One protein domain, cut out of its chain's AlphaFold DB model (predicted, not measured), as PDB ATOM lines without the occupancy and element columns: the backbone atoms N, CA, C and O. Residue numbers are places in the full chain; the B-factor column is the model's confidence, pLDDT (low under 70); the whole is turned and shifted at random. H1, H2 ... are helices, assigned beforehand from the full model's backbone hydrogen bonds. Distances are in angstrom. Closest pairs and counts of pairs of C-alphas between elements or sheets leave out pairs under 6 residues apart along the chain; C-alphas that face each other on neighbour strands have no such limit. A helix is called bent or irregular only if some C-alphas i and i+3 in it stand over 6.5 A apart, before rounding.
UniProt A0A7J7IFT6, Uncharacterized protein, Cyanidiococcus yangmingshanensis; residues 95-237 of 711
ATOM      1  N   ASP A  95      35.642  -1.754   9.678       76.38
ATOM      2  CA  ASP A  95      36.582  -2.871   9.765       76.38
ATOM      3  C   ASP A  95      37.824  -2.501  10.590       76.38
ATOM      4  O   ASP A  95      38.248  -3.264  11.452       76.38
ATOM      5  N   LYS A  96      38.357  -1.280  10.431       78.25
ATOM      6  CA  LYS A  96      39.484  -0.791  11.247       78.25
ATOM      7  C   LYS A  96      39.088  -0.596  12.705       78.25
ATOM      8  O   LYS A  96      39.918  -0.778  13.596       78.25
ATOM      9  N   VAL A  97      37.847  -0.178  12.954       78.69
ATOM     10  CA  VAL A  97      37.312  -0.031  14.311       78.69
ATOM     11  C   VAL A  97      37.191  -1.402  14.970       78.69
ATOM     12  O   VAL A  97      37.693  -1.570  16.080       78.69
ATOM     13  N   LEU A  98      36.624  -2.391  14.274       77.50
ATOM     14  CA  LEU A  98      36.507  -3.770  14.754       77.50
ATOM     15  C   LEU A  98      37.875  -4.426  14.990       77.50
ATOM     16  O   LEU A  98      38.083  -4.991  16.061       77.50
ATOM     17  N   GLU A  99      38.827  -4.290  14.063       79.69
ATOM     18  CA  GLU A  99      40.204  -4.786  14.230       79.69
ATOM     19  C   GLU A  99      40.898  -4.141  15.436       79.69
ATOM     20  O   GLU A  99      41.537  -4.821  16.243       79.69
ATOM     21  N   THR A 100      40.745  -2.820  15.594       76.75
ATOM     22  CA  THR A 100      41.313  -2.100  16.739       76.75
ATOM     23  C   THR A 100      40.683  -2.601  18.030       76.75
ATOM     24  O   THR A 100      41.409  -2.899  18.968       76.75
ATOM     25  N   VAL A 101      39.358  -2.743  18.079       77.06
ATOM     26  CA  VAL A 101      38.621  -3.245  19.245       77.06
ATOM     27  C   VAL A 101      39.035  -4.674  19.605       77.06
ATOM     28  O   VAL A 101      39.311  -4.935  20.774       77.06
ATOM     29  N   GLN A 102      39.140  -5.577  18.629       75.94
ATOM     30  CA  GLN A 102      39.574  -6.960  18.851       75.94
ATOM     31  C   GLN A 102      40.954  -7.024  19.515       75.94
ATOM     32  O   GLN A 102      41.131  -7.788  20.457       75.94
ATOM     33  N   GLY A 103      41.885  -6.136  19.143       69.12
ATOM     34  CA  GLY A 103      43.211  -6.052  19.768       69.12
ATOM     35  C   GLY A 103      43.233  -5.641  21.252       69.12
ATOM     36  O   GLY A 103      44.289  -5.718  21.882       69.12
ATOM     37  N   TYR A 104      42.105  -5.197  21.821       68.94
ATOM     38  CA  TYR A 104      41.969  -4.824  23.240       68.94
ATOM     39  C   TYR A 104      40.923  -5.649  23.999       68.94
ATOM     40  O   TYR A 104      40.818  -5.520  25.221       68.94
ATOM     41  N   VAL A 105      40.150  -6.477  23.296       66.50
ATOM     42  CA  VAL A 105      39.073  -7.308  23.848       66.50
ATOM     43  C   VAL A 105      39.482  -8.776  23.738       66.50
ATOM     44  O   VAL A 105      38.776  -9.593  23.160       66.50
ATOM     45  N   ASP A 106      40.624  -9.135  24.318       52.88
ATOM     46  CA  ASP A 106      40.964 -10.541  24.528       52.88
ATOM     47  C   ASP A 106      40.443 -10.994  25.902       52.88
ATOM     48  O   ASP A 106      40.686 -10.361  26.930       52.88
ATOM     49  N   ALA A 107      39.690 -12.098  25.917       45.12
ATOM     50  CA  ALA A 107      39.241 -12.819  27.115       45.12
ATOM     51  C   ALA A 107      38.371 -12.029  28.125       45.12
ATOM     52  O   ALA A 107      38.574 -12.067  29.340       45.12
ATOM     53  N   GLY A 108      37.325 -11.354  27.638       49.81
ATOM     54  CA  GLY A 108      36.124 -11.060  28.437       49.81
ATOM     55  C   GLY A 108      36.224  -9.959  29.506       49.81
ATOM     56  O   GLY A 108      35.182  -9.522  30.005       49.81
ATOM     57  N   THR A 109      37.408  -9.422  29.808       59.31
ATOM     58  CA  THR A 109      37.596  -8.373  30.826       59.31
ATOM     59  C   THR A 109      38.270  -7.132  30.237       59.31
ATOM     60  O   THR A 109      39.459  -7.113  29.947       59.31
ATOM     61  N   LEU A 110      37.492  -6.059  30.064       72.62
ATOM     62  CA  LEU A 110      38.027  -4.745  29.711       72.62
ATOM     63  C   LEU A 110      38.474  -4.061  31.009       72.62
ATOM     64  O   LEU A 110      37.638  -3.612  31.791       72.62
ATOM     65  N   THR A 111      39.779  -4.028  31.268       78.94
ATOM     66  CA  THR A 111      40.339  -3.310  32.423       78.94
ATOM     67  C   THR A 111      40.372  -1.803  32.163       78.94
ATOM     68  O   THR A 111      40.410  -1.364  31.014       78.94
ATOM     69  N   GLU A 112      40.400  -0.985  33.219       79.56
ATOM     70  CA  GLU A 112      40.469   0.481  33.101       79.56
ATOM     71  C   GLU A 112      41.666   0.948  32.251       79.56
ATOM     72  O   GLU A 112      41.542   1.837  31.411       79.56
ATOM     73  N   THR A 113      42.824   0.307  32.406       80.50
ATOM     74  CA  THR A 113      44.040   0.644  31.653       80.50
ATOM     75  C   THR A 113      43.946   0.252  30.177       80.50
ATOM     76  O   THR A 113      44.445   0.985  29.321       80.50
ATOM     77  N   ALA A 114      43.289  -0.867  29.856       78.75
ATOM     78  CA  ALA A 114      42.997  -1.254  28.477       78.75
ATOM     79  C   ALA A 114      41.972  -0.306  27.835       78.75
ATOM     80  O   ALA A 114      42.164   0.116  26.696       78.75
ATOM     81  N   ALA A 115      40.942   0.095  28.587       80.19
ATOM     82  CA  ALA A 115      39.937   1.061  28.151       80.19
ATOM     83  C   ALA A 115      40.551   2.431  27.826       80.19
ATOM     84  O   ALA A 115      40.260   2.995  26.774       80.19
ATOM     85  N   LEU A 116      41.445   2.944  28.678       81.19
ATOM     86  CA  LEU A 116      42.150   4.205  28.427       81.19
ATOM     87  C   LEU A 116      43.026   4.130  27.173       81.19
ATOM     88  O   LEU A 116      42.933   4.999  26.312       81.19
ATOM     89  N   ARG A 117      43.810   3.056  27.012       81.25
ATOM     90  CA  ARG A 117      44.642   2.854  25.811       81.25
ATOM     91  C   ARG A 117      43.818   2.729  24.531       81.25
ATOM     92  O   ARG A 117      44.275   3.163  23.475       81.25
ATOM     93  N   LEU A 118      42.633   2.123  24.618       83.12
ATOM     94  CA  LEU A 118      41.693   2.057  23.505       83.12
ATOM     95  C   LEU A 118      41.165   3.457  23.170       83.12
ATOM     96  O   LEU A 118      41.245   3.859  22.017       83.12
ATOM     97  N   LEU A 119      40.695   4.218  24.162       81.38
ATOM     98  CA  LEU A 119      40.121   5.560  23.976       81.38
ATOM     99  C   LEU A 119      41.148   6.624  23.553       81.38
ATOM    100  O   LEU A 119      40.792   7.600  22.894       81.38
ATOM    101  N   GLU A 120      42.425   6.435  23.890       82.12
ATOM    102  CA  GLU A 120      43.538   7.247  23.378       82.12
ATOM    103  C   GLU A 120      43.759   7.049  21.872       82.12
ATOM    104  O   GLU A 120      44.261   7.949  21.194       82.12
ATOM    105  N   ARG A 121      43.403   5.873  21.341       79.38
ATOM    106  CA  ARG A 121      43.595   5.520  19.929       79.38
ATOM    107  C   ARG A 121      42.324   5.660  19.109       79.38
ATOM    108  O   ARG A 121      42.418   6.074  17.963       79.38
ATOM    109  N   LEU A 122      41.171   5.328  19.678       78.81
ATOM    110  CA  LEU A 122      39.872   5.289  19.024       78.81
ATOM    111  C   LEU A 122      38.913   6.258  19.736       78.81
ATOM    112  O   LEU A 122      38.552   6.020  20.890       78.81
ATOM    113  N   PRO A 123      38.462   7.339  19.076       79.25
ATOM    114  CA  PRO A 123      37.521   8.262  19.694       79.25
ATOM    115  C   PRO A 123      36.167   7.577  19.905       79.25
ATOM    116  O   PRO A 123      35.667   6.889  19.017       79.25
ATOM    117  N   PHE A 124      35.522   7.836  21.045       78.06
ATOM    118  CA  PHE A 124      34.229   7.234  21.398       78.06
ATOM    119  C   PHE A 124      33.146   7.447  20.321       78.06
ATOM    120  O   PHE A 124      32.351   6.554  20.044       78.06
ATOM    121  N   ARG A 125      33.171   8.589  19.620       74.00
ATOM    122  CA  ARG A 125      32.267   8.865  18.489       74.00
ATOM    123  C   ARG A 125      32.413   7.875  17.326       74.00
ATOM    124  O   ARG A 125      31.408   7.560  16.695       74.00
ATOM    125  N   ALA A 126      33.617   7.363  17.061       76.31
ATOM    126  CA  ALA A 126      33.837   6.390  15.989       76.31
ATOM    127  C   ALA A 126      33.156   5.046  16.290       76.31
ATOM    128  O   ALA A 126      32.577   4.460  15.384       76.31
ATOM    129  N   LEU A 127      33.127   4.613  17.559       75.00
ATOM    130  CA  LEU A 127      32.386   3.412  17.975       75.00
ATOM    131  C   LEU A 127      30.887   3.534  17.660       75.00
ATOM    132  O   LEU A 127      30.283   2.576  17.190       75.00
ATOM    133  N   SER A 128      30.304   4.721  17.875       67.12
ATOM    134  CA  SER A 128      28.882   4.968  17.597       67.12
ATOM    135  C   SER A 128      28.549   4.907  16.107       67.12
ATOM    136  O   SER A 128      27.600   4.234  15.721       67.12
ATOM    137  N   ALA A 129      29.375   5.539  15.267       72.19
ATOM    138  CA  ALA A 129      29.180   5.552  13.822       72.19
ATOM    139  C   ALA A 129      29.339   4.144  13.229       72.19
ATOM    140  O   ALA A 129      28.578   3.744  12.355       72.19
ATOM    141  N   THR A 130      30.290   3.363  13.754       78.06
ATOM    142  CA  THR A 130      30.473   1.963  13.360       78.06
ATOM    143  C   THR A 130      29.284   1.088  13.753       78.06
ATOM    144  O   THR A 130      28.907   0.218  12.977       78.06
ATOM    145  N   LEU A 131      28.664   1.312  14.916       73.25
ATOM    146  CA  LEU A 131      27.491   0.542  15.335       73.25
ATOM    147  C   LEU A 131      26.280   0.787  14.418       73.25
ATOM    148  O   LEU A 131      25.580  -0.161  14.075       73.25
ATOM    149  N   GLU A 132      26.057   2.030  13.987       71.19
ATOM    150  CA  GLU A 132      24.991   2.358  13.031       71.19
ATOM    151  C   GLU A 132      25.271   1.782  11.633       71.19
ATOM    152  O   GLU A 132      24.381   1.193  11.022       71.19
ATOM    153  N   GLU A 133      26.515   1.871  11.153       75.62
ATOM    154  CA  GLU A 133      26.895   1.328   9.843       75.62
ATOM    155  C   GLU A 133      26.829  -0.208   9.802       75.62
ATOM    156  O   GLU A 133      26.398  -0.776   8.799       75.62
ATOM    157  N   LEU A 134      27.199  -0.896  10.888       72.62
ATOM    158  CA  LEU A 134      27.053  -2.352  10.995       72.62
ATOM    159  C   LEU A 134      25.584  -2.771  11.058       72.62
ATOM    160  O   LEU A 134      25.190  -3.680  10.339       72.62
ATOM    161  N   ALA A 135      24.747  -2.061  11.818       66.75
ATOM    162  CA  ALA A 135      23.315  -2.348  11.850       66.75
ATOM    163  C   ALA A 135      22.625  -2.105  10.492       66.75
ATOM    164  O   ALA A 135      21.694  -2.829  10.134       66.75
ATOM    165  N   ALA A 136      23.089  -1.118   9.716       66.69
ATOM    166  CA  ALA A 136      22.626  -0.899   8.349       66.69
ATOM    167  C   ALA A 136      23.014  -2.057   7.415       66.69
ATOM    168  O   ALA A 136      22.194  -2.489   6.602       66.69
ATOM    169  N   ARG A 137      24.237  -2.589   7.558       70.44
ATOM    170  CA  ARG A 137      24.713  -3.768   6.814       70.44
ATOM    171  C   ARG A 137      23.926  -5.029   7.193       70.44
ATOM    172  O   ARG A 137      23.404  -5.682   6.296       70.44
ATOM    173  N   ASP A 138      23.725  -5.284   8.486       64.12
ATOM    174  CA  ASP A 138      22.940  -6.422   8.996       64.12
ATOM    175  C   ASP A 138      21.488  -6.390   8.474       64.12
ATOM    176  O   ASP A 138      20.916  -7.412   8.087       64.12
ATOM    177  N   SER A 139      20.882  -5.197   8.410       58.09
ATOM    178  CA  SER A 139      19.524  -5.011   7.885       58.09
ATOM    179  C   SER A 139      19.428  -5.288   6.381       58.09
ATOM    180  O   SER A 139      18.417  -5.830   5.935       58.09
ATOM    181  N   LEU A 140      20.453  -4.931   5.601       56.59
ATOM    182  CA  LEU A 140      20.518  -5.214   4.164       56.59
ATOM    183  C   LEU A 140      20.744  -6.709   3.904       56.59
ATOM    184  O   LEU A 140      20.059  -7.284   3.059       56.59
ATOM    185  N   GLU A 141      21.629  -7.350   4.668       53.56
ATOM    186  CA  GLU A 141      21.910  -8.788   4.571       53.56
ATOM    187  C   GLU A 141      20.679  -9.630   4.943       53.56
ATOM    188  O   GLU A 141      20.322 -10.540   4.203       53.56
ATOM    189  N   SER A 142      19.917  -9.255   5.981       49.31
ATOM    190  CA  SER A 142      18.677  -9.963   6.364       49.31
ATOM    191  C   SER A 142      17.561  -9.936   5.304       49.31
ATOM    192  O   SER A 142      16.684 -10.796   5.314       49.31
ATOM    193  N   SER A 143      17.596  -8.977   4.369       45.44
ATOM    194  CA  SER A 143      16.649  -8.903   3.241       45.44
ATOM    195  C   SER A 143      17.083  -9.722   2.018       45.44
ATOM    196  O   SER A 143      16.291  -9.925   1.098       45.44
ATOM    197  N   VAL A 144      18.337 -10.189   2.005       44.81
ATOM    198  CA  VAL A 144      18.961 -10.939   0.903       44.81
ATOM    199  C   VAL A 144      19.231 -12.403   1.298       44.81
ATOM    200  O   VAL A 144      19.188 -13.279   0.435       44.81
ATOM    201  N   ASP A 145      19.414 -12.696   2.591       38.56
ATOM    202  CA  ASP A 145      19.826 -14.001   3.132       38.56
ATOM    203  C   ASP A 145      18.689 -14.825   3.776       38.56
ATOM    204  O   ASP A 145      18.821 -15.351   4.879       38.56
ATOM    205  N   GLU A 146      17.595 -15.071   3.048       43.41
ATOM    206  CA  GLU A 146      16.770 -16.269   3.319       43.41
ATOM    207  C   GLU A 146      17.429 -17.568   2.792       43.41
ATOM    208  O   GLU A 146      16.858 -18.649   2.931       43.41
ATOM    209  N   VAL A 147      18.637 -17.515   2.196       35.00
ATOM    210  CA  VAL A 147      19.227 -18.680   1.498       35.00
ATOM    211  C   VAL A 147      20.646 -19.084   1.933       35.00
ATOM    212  O   VAL A 147      20.997 -20.245   1.723       35.00
ATOM    213  N   LEU A 148      21.475 -18.256   2.585       34.50
ATOM    214  CA  LEU A 148      22.830 -18.684   2.989       34.50
ATOM    215  C   LEU A 148      23.222 -18.143   4.376       34.50
ATOM    216  O   LEU A 148      23.199 -16.951   4.629       34.50
ATOM    217  N   GLY A 149      23.556 -19.052   5.300       45.22
ATOM    218  CA  GLY A 149      23.684 -18.780   6.738       45.22
ATOM    219  C   GLY A 149      24.685 -17.686   7.141       45.22
ATOM    220  O   GLY A 149      25.883 -17.794   6.873       45.22
ATOM    221  N   SER A 150      24.202 -16.695   7.897       36.94
ATOM    222  CA  SER A 150      24.961 -15.548   8.410       36.94
ATOM    223  C   SER A 150      25.122 -15.600   9.941       36.94
ATOM    224  O   SER A 150      24.331 -15.081  10.719       36.94
ATOM    225  N   GLY A 151      26.199 -16.240  10.409       43.31
ATOM    226  CA  GLY A 151      26.552 -16.304  11.838       43.31
ATOM    227  C   GLY A 151      27.551 -15.242  12.324       43.31
ATOM    228  O   GLY A 151      27.920 -15.276  13.485       43.31
ATOM    229  N   ARG A 152      28.055 -14.339  11.466       44.00
ATOM    230  CA  ARG A 152      29.198 -13.452  11.806       44.00
ATOM    231  C   ARG A 152      28.855 -11.973  12.019       44.00
ATOM    232  O   ARG A 152      29.586 -11.287  12.733       44.00
ATOM    233  N   ALA A 153      27.781 -11.477  11.413       45.41
ATOM    234  CA  ALA A 153      27.429 -10.058  11.451       45.41
ATOM    235  C   ALA A 153      26.800  -9.669  12.813       45.41
ATOM    236  O   ALA A 153      27.284  -8.764  13.497       45.41
ATOM    237  N   SER A 154      25.882 -10.511  13.314       58.66
ATOM    238  CA  SER A 154      25.295 -10.420  14.665       58.66
ATOM    239  C   SER A 154      26.343 -10.382  15.795       58.66
ATOM    240  O   SER A 154      26.195  -9.631  16.762       58.66
ATOM    241  N   ASP A 155      27.435 -11.146  15.672       67.12
ATOM    242  CA  ASP A 155      28.479 -11.231  16.703       67.12
ATOM    243  C   ASP A 155      29.266  -9.918  16.855       67.12
ATOM    244  O   ASP A 155      29.622  -9.523  17.970       67.12
ATOM    245  N   SER A 156      29.491  -9.197  15.751       71.56
ATOM    246  CA  SER A 156      30.255  -7.939  15.738       71.56
ATOM    247  C   SER A 156      29.455  -6.784  16.351       71.56
ATOM    248  O   SER A 156      29.973  -6.035  17.188       71.56
ATOM    249  N   THR A 157      28.164  -6.691  16.017       70.75
ATOM    250  CA  THR A 157      27.220  -5.725  16.606       70.75
ATOM    251  C   THR A 157      27.052  -5.973  18.112       70.75
ATOM    252  O   THR A 157      27.091  -5.033  18.919       70.75
ATOM    253  N   GLN A 158      26.949  -7.241  18.533       72.19
ATOM    254  CA  GLN A 158      26.851  -7.603  19.951       72.19
ATOM    255  C   GLN A 158      28.151  -7.318  20.723       72.19
ATOM    256  O   GLN A 158      28.102  -6.839  21.863       72.19
ATOM    257  N   MET A 159      29.312  -7.583  20.118       77.06
ATOM    258  CA  MET A 159      30.623  -7.290  20.703       77.06
ATOM    259  C   MET A 159      30.803  -5.786  20.951       77.06
ATOM    260  O   MET A 159      31.161  -5.391  22.065       77.06
ATOM    261  N   LEU A 160      30.510  -4.947  19.950       78.31
ATOM    262  CA  LEU A 160      30.594  -3.487  20.076       78.31
ATOM    263  C   LEU A 160      29.612  -2.937  21.107       78.31
ATOM    264  O   LEU A 160      29.991  -2.099  21.923       78.31
ATOM    265  N   THR A 161      28.383  -3.454  21.132       76.62
ATOM    266  CA  THR A 161      27.381  -3.076  22.138       76.62
ATOM    267  C   THR A 161      27.890  -3.332  23.559       76.62
ATOM    268  O   THR A 161      27.885  -2.430  24.397       76.62
ATOM    269  N   LYS A 162      28.406  -4.543  23.823       81.19
ATOM    270  CA  LYS A 162      28.966  -4.915  25.133       81.19
ATOM    271  C   LYS A 162      30.192  -4.079  25.499       81.19
ATOM    272  O   LYS A 162      30.407  -3.786  26.675       81.19
ATOM    273  N   LEU A 163      31.014  -3.707  24.517       82.81
ATOM    274  CA  LEU A 163      32.159  -2.830  24.737       82.81
ATOM    275  C   LEU A 163      31.711  -1.424  25.154       82.81
ATOM    276  O   LEU A 163      32.231  -0.899  26.138       82.81
ATOM    277  N   ILE A 164      30.756  -0.835  24.429       84.12
ATOM    278  CA  ILE A 164      30.218   0.499  24.730       84.12
ATOM    279  C   ILE A 164      29.611   0.511  26.137       84.12
ATOM    280  O   ILE A 164      29.941   1.392  26.929       84.12
ATOM    281  N   GLU A 165      28.813  -0.500  26.487       84.75
ATOM    282  CA  GLU A 165      28.238  -0.639  27.830       84.75
ATOM    283  C   GLU A 165      29.325  -0.698  28.919       84.75
ATOM    284  O   GLU A 165      29.247   0.015  29.921       84.75
ATOM    285  N   LYS A 166      30.391  -1.487  28.711       85.69
ATOM    286  CA  LYS A 166      31.525  -1.571  29.651       85.69
ATOM    287  C   LYS A 166      32.284  -0.251  29.779       85.69
ATOM    288  O   LYS A 166      32.644   0.127  30.892       85.69
ATOM    289  N   LEU A 167      32.530   0.457  28.675       84.81
ATOM    290  CA  LEU A 167      33.193   1.766  28.693       84.81
ATOM    291  C   LEU A 167      32.366   2.803  29.460       84.81
ATOM    292  O   LEU A 167      32.920   3.566  30.253       84.81
ATOM    293  N   VAL A 168      31.045   2.784  29.280       85.94
ATOM    294  CA  VAL A 168      30.106   3.634  30.018       85.94
ATOM    295  C   VAL A 168      30.133   3.301  31.513       85.94
ATOM    296  O   VAL A 168      30.369   4.200  32.322       85.94
ATOM    297  N   LYS A 169      30.049   2.020  31.896       87.50
ATOM    298  CA  LYS A 169      30.187   1.580  33.301       87.50
ATOM    299  C   LYS A 169      31.528   1.990  33.930       87.50
ATOM    300  O   LYS A 169      31.577   2.424  35.080       87.50
ATOM    301  N   LEU A 170      32.630   1.911  33.180       85.88
ATOM    302  CA  LEU A 170      33.945   2.363  33.651       85.88
ATOM    303  C   LEU A 170      34.026   3.889  33.793       85.88
ATOM    304  O   LEU A 170      34.654   4.372  34.733       85.88
ATOM    305  N   SER A 171      33.377   4.658  32.914       86.31
ATOM    306  CA  SER A 171      33.357   6.129  32.987       86.31
ATOM    307  C   SER A 171      32.659   6.663  34.248       86.31
ATOM    308  O   SER A 171      33.037   7.714  34.780       86.31
ATOM    309  N   ALA A 172      31.679   5.916  34.766       84.69
ATOM    310  CA  ALA A 172      31.006   6.251  36.011       84.69
ATOM    311  C   ALA A 172      31.960   6.121  37.211       84.69
ATOM    312  O   ALA A 172      31.925   6.959  38.109       84.69
ATOM    313  N   ASN A 173      32.886   5.156  37.176       85.06
ATOM    314  CA  ASN A 173      33.770   4.817  38.297       85.06
ATOM    315  C   ASN A 173      35.200   5.385  38.190       85.06
ATOM    316  O   ASN A 173      35.877   5.528  39.205       85.06
ATOM    317  N   SER A 174      35.666   5.745  36.989       84.62
ATOM    318  CA  SER A 174      37.014   6.277  36.751       84.62
ATOM    319  C   SER A 174      36.984   7.689  36.176       84.62
ATOM    320  O   SER A 174      36.510   7.925  35.063       84.62
ATOM    321  N   ALA A 175      37.612   8.629  36.886       81.31
ATOM    322  CA  ALA A 175      37.808   9.995  36.402       81.31
ATOM    323  C   ALA A 175      38.688  10.062  35.140       81.31
ATOM    324  O   ALA A 175      38.526  10.977  34.333       81.31
ATOM    325  N   GLY A 176      39.610   9.107  34.960       79.81
ATOM    326  CA  GLY A 176      40.445   9.014  33.764       79.81
ATOM    327  C   GLY A 176      39.602   8.692  32.535       79.81
ATOM    328  O   GLY A 176      39.642   9.425  31.549       79.81
ATOM    329  N   VAL A 177      38.779   7.641  32.621       82.12
ATOM    330  CA  VAL A 177      37.892   7.222  31.522       82.12
ATOM    331  C   VAL A 177      36.819   8.281  31.256       82.12
ATOM    332  O   VAL A 177      36.548   8.604  30.099       82.12
ATOM    333  N   ARG A 178      36.276   8.908  32.309       84.19
ATOM    334  CA  ARG A 178      35.263   9.974  32.204       84.19
ATOM    335  C   ARG A 178      35.720  11.180  31.380       84.19
ATOM    336  O   ARG A 178      34.898  11.806  30.724       84.19
ATOM    337  N   ARG A 179      37.018  11.505  31.365       82.81
ATOM    338  CA  ARG A 179      37.556  12.593  30.519       82.81
ATOM    339  C   ARG A 179      37.452  12.290  29.026       82.81
ATOM    340  O   ARG A 179      37.328  13.215  28.231       82.81
ATOM    341  N   HIS A 180      37.517  11.014  28.656       79.56
ATOM    342  CA  HIS A 180      37.427  10.561  27.269       79.56
ATOM    343  C   HIS A 180      35.998  10.202  26.852       79.56
ATOM    344  O   HIS A 180      35.684  10.265  25.667       79.56
ATOM    345  N   VAL A 181      35.142   9.848  27.815       83.25
ATOM    346  CA  VAL A 181      33.727   9.511  27.605       83.25
ATOM    347  C   VAL A 181      32.873  10.300  28.608       83.25
ATOM    348  O   VAL A 181      32.345   9.718  29.561       83.25
ATOM    349  N   PRO A 182      32.775  11.634  28.463       83.56
ATOM    350  CA  PRO A 182      31.963  12.454  29.353       83.56
ATOM    351  C   PRO A 182      30.474  12.146  29.153       83.56
ATOM    352  O   PRO A 182      30.064  11.691  28.082       83.56
ATOM    353  N   LEU A 183      29.667  12.390  30.187       84.44
ATOM    354  CA  LEU A 183      28.237  12.075  30.198       84.44
ATOM    355  C   LEU A 183      27.505  12.701  29.002       84.44
ATOM    356  O   LEU A 183      26.691  12.041  28.367       84.44
ATOM    357  N   GLU A 184      27.856  13.927  28.623       83.69
ATOM    358  CA  GLU A 184      27.258  14.631  27.487       83.69
ATOM    359  C   GLU A 184      27.488  13.880  26.168       83.69
ATOM    360  O   GLU A 184      26.583  13.790  25.345       83.69
ATOM    361  N   GLN A 185      28.666  13.267  25.982       82.19
ATOM    362  CA  GLN A 185      28.940  12.444  24.798       82.19
ATOM    363  C   GLN A 185      28.171  11.118  24.818       82.19
ATOM    364  O   GLN A 185      27.816  10.607  23.756       82.19
ATOM    365  N   GLN A 186      27.910  10.563  26.003       86.25
ATOM    366  CA  GLN A 186      27.079   9.366  26.157       86.25
ATOM    367  C   GLN A 186      25.617   9.679  25.821       86.25
ATOM    368  O   GLN A 186      24.994   8.949  25.056       86.25
ATOM    369  N   LEU A 187      25.088  10.798  26.322       85.38
ATOM    370  CA  LEU A 187      23.729  11.255  26.023       85.38
ATOM    371  C   LEU A 187      23.572  11.688  24.554       85.38
ATOM    372  O   LEU A 187      22.540  11.407  23.948       85.38
ATOM    373  N   ASP A 188      24.599  12.291  23.947       81.94
ATOM    374  CA  ASP A 188      24.636  12.582  22.507       81.94
ATOM    375  C   ASP A 188      24.570  11.299  21.663       81.94
ATOM    376  O   ASP A 188      23.854  11.261  20.660       81.94
ATOM    377  N   LEU A 189      25.298  10.251  22.066       82.12
ATOM    378  CA  LEU A 189      25.229   8.933  21.428       82.12
ATOM    379  C   LEU A 189      23.821   8.356  21.555       82.12
ATOM    380  O   LEU A 189      23.277   7.849  20.573       82.12
ATOM    381  N   ILE A 190      23.208   8.498  22.732       86.00
ATOM    382  CA  ILE A 190      21.844   8.023  22.955       86.00
ATOM    383  C   ILE A 190      20.851   8.762  22.065       86.00
ATOM    384  O   ILE A 190      20.006   8.145  21.416       86.00
ATOM    385  N   ARG A 191      20.997  10.083  21.957       83.31
ATOM    386  CA  ARG A 191      20.188  10.900  21.058       83.31
ATOM    387  C   ARG A 191      20.285  10.413  19.612       83.31
ATOM    388  O   ARG A 191      19.254  10.258  18.961       83.31
ATOM    389  N   LEU A 192      21.501  10.190  19.109       79.56
ATOM    390  CA  LEU A 192      21.720   9.725  17.735       79.56
ATOM    391  C   LEU A 192      21.100   8.342  17.512       79.56
ATOM    392  O   LEU A 192      20.360   8.156  16.548       79.56
ATOM    393  N   GLY A 193      21.305   7.409  18.443       80.56
ATOM    394  CA  GLY A 193      20.742   6.066  18.333       80.56
ATOM    395  C   GLY A 193      19.210   6.038  18.347       80.56
ATOM    396  O   GLY A 193      18.617   5.275  17.589       80.56
ATOM    397  N   LEU A 194      18.548   6.917  19.111       82.62
ATOM    398  CA  LEU A 194      17.083   7.083  19.078       82.62
ATOM    399  C   LEU A 194      16.554   7.702  17.771       82.62
ATOM    400  O   LEU A 194      15.362   7.598  17.462       82.62
ATOM    401  N   CYS A 195      17.409   8.389  17.013       81.75
ATOM    402  CA  CYS A 195      17.073   8.927  15.693       81.75
ATOM    403  C   CYS A 195      17.295   7.908  14.568       81.75
ATOM    404  O   CYS A 195      16.856   8.151  13.444       81.75
ATOM    405  N   SER A 196      17.945   6.778  14.859       80.06
ATOM    406  CA  SER A 196      18.234   5.758  13.858       80.06
ATOM    407  C   SER A 196      16.953   5.093  13.349       80.06
ATOM    408  O   SER A 196      16.006   4.853  14.101       80.06
ATOM    409  N   GLN A 197      16.939   4.760  12.060       77.44
ATOM    410  CA  GLN A 197      15.843   4.014  11.429       77.44
ATOM    411  C   GLN A 197      15.902   2.513  11.763       77.44
ATOM    412  O   GLN A 197      14.931   1.790  11.549       77.44
ATOM    413  N   HIS A 198      17.020   2.038  12.321       76.94
ATOM    414  CA  HIS A 198      17.231   0.633  12.651       76.94
ATOM    415  C   HIS A 198      16.746   0.311  14.073       76.94
ATOM    416  O   HIS A 198      17.258   0.838  15.063       76.94
ATOM    417  N   VAL A 199      15.789  -0.619  14.186       75.56
ATOM    418  CA  VAL A 199      15.204  -1.061  15.471       75.56
ATOM    419  C   VAL A 199      16.280  -1.563  16.441       75.56
ATOM    420  O   VAL A 199      16.237  -1.227  17.622       75.56
ATOM    421  N   LEU A 200      17.277  -2.301  15.941       75.19
ATOM    422  CA  LEU A 200      18.394  -2.826  16.736       75.19
ATOM    423  C   LEU A 200      19.226  -1.710  17.382       75.19
ATOM    424  O   LEU A 200      19.520  -1.779  18.574       75.19
ATOM    425  N   VAL A 201      19.556  -0.657  16.629       79.31
ATOM    426  CA  VAL A 201      20.318   0.494  17.143       79.31
ATOM    427  C   VAL A 201      19.518   1.214  18.221       79.31
ATOM    428  O   VAL A 201      20.062   1.508  19.288       79.31
ATOM    429  N   ARG A 202      18.213   1.430  17.993       82.75
ATOM    430  CA  ARG A 202      17.312   2.027  18.991       82.75
ATOM    431  C   ARG A 202      17.253   1.187  20.267       82.75
ATOM    432  O   ARG A 202      17.445   1.732  21.352       82.75
ATOM    433  N   ALA A 203      17.068  -0.128  20.152       81.25
ATOM    434  CA  ALA A 203      17.001  -1.041  21.294       81.25
ATOM    435  C   ALA A 203      18.312  -1.069  22.098       81.25
ATOM    436  O   ALA A 203      18.294  -0.912  23.317       81.25
ATOM    437  N   VAL A 204      19.464  -1.196  21.431       80.88
ATOM    438  CA  VAL A 204      20.789  -1.152  22.077       80.88
ATOM    439  C   VAL A 204      21.001   0.167  22.817       80.88
ATOM    440  O   VAL A 204      21.447   0.192  23.964       80.88
ATOM    441  N   THR A 205      20.633   1.264  22.170       86.06
ATOM    442  CA  THR A 205      20.791   2.607  22.716       86.06
ATOM    443  C   THR A 205      19.896   2.844  23.933       86.06
ATOM    444  O   THR A 205      20.335   3.407  24.934       86.06
ATOM    445  N   LEU A 206      18.655   2.358  23.889       87.94
ATOM    446  CA  LEU A 206      17.728   2.414  25.015       87.94
ATOM    447  C   LEU A 206      18.151   1.506  26.170       87.94
ATOM    448  O   LEU A 206      18.004   1.897  27.326       87.94
ATOM    449  N   ARG A 207      18.719   0.327  25.886       87.31
ATOM    450  CA  ARG A 207      19.330  -0.527  26.918       87.31
ATOM    451  C   ARG A 207      20.474   0.208  27.613       87.31
ATOM    452  O   ARG A 207      20.532   0.193  28.838       87.31
ATOM    453  N   LEU A 208      21.326   0.901  26.857       88.19
ATOM    454  CA  LEU A 208      22.400   1.718  27.421       88.19
ATOM    455  C   LEU A 208      21.855   2.861  28.289       88.19
ATOM    456  O   LEU A 208      22.354   3.072  29.391       88.19
ATOM    457  N   LEU A 209      20.803   3.555  27.837       91.69
ATOM    458  CA  LEU A 209      20.124   4.575  28.641       91.69
ATOM    459  C   LEU A 209      19.555   3.983  29.939       91.69
ATOM    460  O   LEU A 209      19.741   4.562  31.004       91.69
ATOM    461  N   CYS A 210      18.916   2.811  29.875       91.69
ATOM    462  CA  CYS A 210      18.430   2.114  31.065       91.69
ATOM    463  C   CYS A 210      19.571   1.797  32.038       91.69
ATOM    464  O   CYS A 210      19.400   2.007  33.229       91.69
ATOM    465  N   VAL A 211      20.732   1.343  31.549       89.06
ATOM    466  CA  VAL A 211      21.919   1.086  32.385       89.06
ATOM    467  C   VAL A 211      22.414   2.368  33.054       89.06
ATOM    468  O   VAL A 211      22.696   2.351  34.246       89.06
ATOM    469  N   ILE A 212      22.493   3.483  32.318       90.38
ATOM    470  CA  ILE A 212      22.918   4.787  32.863       90.38
ATOM    471  C   ILE A 212      21.998   5.256  34.001       90.38
ATOM    472  O   ILE A 212      22.462   5.922  34.923       90.38
ATOM    473  N   LEU A 213      20.711   4.912  33.937       91.19
ATOM    474  CA  LEU A 213      19.700   5.324  34.909       91.19
ATOM    475  C   LEU A 213      19.442   4.284  36.019       91.19
ATOM    476  O   LEU A 213      18.747   4.589  36.987       91.19
ATOM    477  N   ASP A 214      19.985   3.068  35.924       90.75
ATOM    478  CA  ASP A 214      19.723   1.997  36.891       90.75
ATOM    479  C   ASP A 214      20.695   2.067  38.080       90.75
ATOM    480  O   ASP A 214      21.899   1.837  37.951       90.75
ATOM    481  N   ARG A 215      20.157   2.332  39.279       85.25
ATOM    482  CA  ARG A 215      20.928   2.407  40.539       85.25
ATOM    483  C   ARG A 215      21.596   1.084  40.924       85.25
ATOM    484  O   ARG A 215      22.470   1.078  41.787       85.25
ATOM    485  N   LYS A 216      21.166  -0.042  40.342       87.19
ATOM    486  CA  LYS A 216      21.802  -1.350  40.560       87.19
ATOM    487  C   LYS A 216      23.059  -1.532  39.711       87.19
ATOM    488  O   LYS A 216      23.944  -2.286  40.101       87.19
ATOM    489  N   GLU A 217      23.125  -0.857  38.567       85.00
ATOM    490  CA  GLU A 217      24.208  -0.999  37.588       85.00
ATOM    491  C   GLU A 217      25.240   0.135  37.684       85.00
ATOM    492  O   GLU A 217      26.401  -0.058  37.315       85.00
ATOM    493  N   MET A 218      24.833   1.309  38.178       88.06
ATOM    494  CA  MET A 218      25.635   2.532  38.210       88.06
ATOM    495  C   MET A 218      25.602   3.220  39.589       88.06
ATOM    496  O   MET A 218      24.620   3.082  40.320       88.06
ATOM    497  N   PRO A 219      26.645   3.995  39.963       88.94
ATOM    498  CA  PRO A 219      26.637   4.799  41.186       88.94
ATOM    499  C   PRO A 219      25.481   5.803  41.195       88.94
ATOM    500  O   PRO A 219      25.270   6.512  40.212       88.94
ATOM    501  N   GLU A 220      24.780   5.927  42.324       88.31
ATOM    502  CA  GLU A 220      23.572   6.756  42.423       88.31
ATOM    503  C   GLU A 220      23.813   8.222  42.028       88.31
ATOM    504  O   GLU A 220      23.016   8.785  41.282       88.31
ATOM    505  N   GLU A 221      24.935   8.820  42.437       87.12
ATOM    506  CA  GLU A 221      25.310  10.192  42.054       87.12
ATOM    507  C   GLU A 221      25.426  10.369  40.532       87.12
ATOM    508  O   GLU A 221      25.059  11.413  39.993       87.12
ATOM    509  N   PHE A 222      25.910   9.342  39.825       88.81
ATOM    510  CA  PHE A 222      26.026   9.362  38.369       88.81
ATOM    511  C   PHE A 222      24.650   9.253  37.706       88.81
ATOM    512  O   PHE A 222      24.349  10.042  36.811       88.81
ATOM    513  N   CYS A 223      23.795   8.336  38.177       90.38
ATOM    514  CA  CYS A 223      22.419   8.205  37.687       90.38
ATOM    515  C   CYS A 223      21.633   9.504  37.888       90.38
ATOM    516  O   CYS A 223      20.908   9.954  37.005       90.38
ATOM    517  N   GLN A 224      21.802  10.124  39.055       89.31
ATOM    518  CA  GLN A 224      21.176  11.389  39.410       89.31
ATOM    519  C   GLN A 224      21.660  12.547  38.531       89.31
ATOM    520  O   GLN A 224      20.832  13.294  38.020       89.31
ATOM    521  N   LEU A 225      22.973  12.654  38.288       88.12
ATOM    522  CA  LEU A 225      23.542  13.640  37.364       88.12
ATOM    523  C   LEU A 225      23.015  13.439  35.934       88.12
ATOM    524  O   LEU A 225      22.671  14.410  35.261       88.12
ATOM    525  N   ALA A 226      22.915  12.189  35.474       87.56
ATOM    526  CA  ALA A 226      22.332  11.857  34.177       87.56
ATOM    527  C   ALA A 226      20.859  12.272  34.091       87.56
ATOM    528  O   ALA A 226      20.479  12.954  33.141       87.56
ATOM    529  N   ALA A 227      20.049  11.929  35.097       88.44
ATOM    530  CA  ALA A 227      18.650  12.340  35.156       88.44
ATOM    531  C   ALA A 227      18.504  13.868  35.187       88.44
ATOM    532  O   ALA A 227      17.683  14.412  34.454       88.44
ATOM    533  N   ASP A 228      19.331  14.566  35.970       86.19
ATOM    534  CA  ASP A 228      19.349  16.027  35.998       86.19
ATOM    535  C   ASP A 228      19.721  16.603  34.633       86.19
ATOM    536  O   ASP A 228      19.005  17.463  34.144       86.19
ATOM    537  N   THR A 229      20.740  16.075  33.956       85.50
ATOM    538  CA  THR A 229      21.157  16.562  32.627       85.50
ATOM    539  C   THR A 229      20.059  16.362  31.574       85.50
ATOM    540  O   THR A 229      19.877  17.194  30.685       85.50
ATOM    541  N   ILE A 230      19.298  15.268  31.677       86.56
ATOM    542  CA  ILE A 230      18.150  14.979  30.802       86.56
ATOM    543  C   ILE A 230      16.969  15.915  31.112       86.56
ATOM    544  O   ILE A 230      16.256  16.319  30.195       86.56
ATOM    545  N   LEU A 231      16.774  16.286  32.381       80.31
ATOM    546  CA  LEU A 231      15.653  17.106  32.861       80.31
ATOM    547  C   LEU A 231      15.984  18.608  33.012       80.31
ATOM    548  O   LEU A 231      15.092  19.409  33.287       80.31
ATOM    549  N   GLU A 232      17.239  19.023  32.825       72.31
ATOM    550  CA  GLU A 232      17.777  20.361  33.147       72.31
ATOM    551  C   GLU A 232      17.087  21.510  32.391       72.31
ATOM    552  O   GLU A 232      17.144  22.667  32.816       72.31
ATOM    553  N   ARG A 233      16.402  21.209  31.281       61.94
ATOM    554  CA  ARG A 233      15.665  22.194  30.474       61.94
ATOM    555  C   ARG A 233      14.281  22.560  31.026       61.94
ATOM    556  O   ARG A 233      13.734  23.558  30.572       61.94
ATOM    557  N   PHE A 234      13.756  21.829  32.014       54.44
ATOM    558  CA  PHE A 234      12.400  22.013  32.568       54.44
ATOM    559  C   PHE A 234      12.355  22.906  33.834       54.44
ATOM    560  O   PHE A 234      11.404  22.869  34.612       54.44
ATOM    561  N   GLY A 235      13.389  23.734  34.041       45.44
ATOM    562  CA  GLY A 235      13.450  24.775  35.076       45.44
ATOM    563  C   GLY A 235      13.799  24.289  36.500       45.44
ATOM    564  O   GLY A 235      13.705  23.102  36.819       45.44
ATOM    565  N   PRO A 236      14.241  25.192  37.400       41.69
ATOM    566  CA  PRO A 236      14.534  24.843  38.786       41.69
ATOM    567  C   PRO A 236      13.235  24.638  39.582       41.69
ATOM    568  O   PRO A 236      12.593  25.596  40.004       41.69
ATOM    569  N   VAL A 237      12.870  23.382  39.839       50.88
ATOM    570  CA  VAL A 237      11.825  23.032  40.816       50.88
ATOM    571  C   VAL A 237      12.446  23.044  42.219       50.88
ATOM    572  O   VAL A 237      13.421  22.330  42.456       50.88
TER     573      VAL A 237
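AT A GLANCE: This is residues 95 to 237 of the 711 residues of an uncharacterized protein of Cyanidiococcus yangmingshanensis (UniProt A0A7J7IFT6). Two helical hairpins, H3 with H4 and H6 with H7, pack side by side into an up-and-down bundle of four helices, each running against the one before it in the chain. H1 and H2 lie beside the first hairpin, with short H5 at the corner after H4, and H8 slants across one end of H7. The link residues 143 to 149 stick out at one end of the long axis and residues 231 to 237 at the other. The printed part has 143 residues with eight named helices, H1 to H8 in order, and no named strand: all helix. It is compact, with a radius of gyration of the C-alphas of 16.1 A, yet elongated, spanning 57 by 35 by 25 A.

IN THESE COORDINATES: H1, residues 95 to 102, begins at C-alpha 95 (36.582, -2.871, 9.765). H2 is residues 112 to 121. H3, residues 124 to 142, is 27.6 A long, and H4, residues 153 to 173, is the longest at 31.3 A, beginning at C-alpha 153 (27.429, -10.058, 11.451). H5 is residues 175 to 180. H6, residues 183 to 195, measures 18.6 A, and H7, residues 199 to 213, 20.9 A. H8, residues 220 to 234, measures 21.3 A and ends at C-alpha 234 (12.400, 22.013, 32.568); it is irregular, with C-alphas 230 and 233 7.6 A apart.

HOW THE PARTS SIT: H3 and H7 are the hubs, each touching four helices. The hairpin H3 and H4 has a shallow tilt of 25 degrees, opposite ways, the closest C-alphas being Asp 138 and Ala 153, 6.3 A. The hairpin H6 and H7 stands at 30 degrees, closest at Leu 194 and Arg 202, 5.1 A. Residues 161 to 169 of H4 touch H7, the same way at 19 degrees, closest at Glu 165 and Leu 208, 6.3 A. H3 touches H6 with residues 125 to 132, closest at Ser 128 and Leu 189, 6.6 A. H3 touches H7 at 36 degrees, only just steep, closest at Glu 132 and Val 201, 6.5 A. H1 only just touches H3, with 3 pairs of C-alphas within 8 A, closest at Val 97 and Leu 127, 7.0 A. H2 touches H5, closest at Leu 116 and Val 177, 6.1 A. H4 and H5 touch only at the corner, closest at Ser 171 and Arg 178, 4.4 A. H8 touches H7 at a steep tilt of 67 degrees, only just short of perpendicular, closest at Leu 213 and Cys 223, 4.8 A. H1 and H8 are apart. Every O i to N i+4 pair is within hydrogen-bond range in H1, H6 and H7; the rest have 5 of 6 in H2, 14 of 15 in H3, 16 of 17 in H4, 1 of 2 in H5 and 9 of 11 in H8.

THE WHOLE: The farthest C-alphas, Val 147 and Val 237, are 57.8 A apart. The printed part has no cut and no long link. Mean pLDDT of the printed part is 75.0, with residues 103 to 109, 128, 135 to 136, 138 to 155 and 233 to 237 under 70.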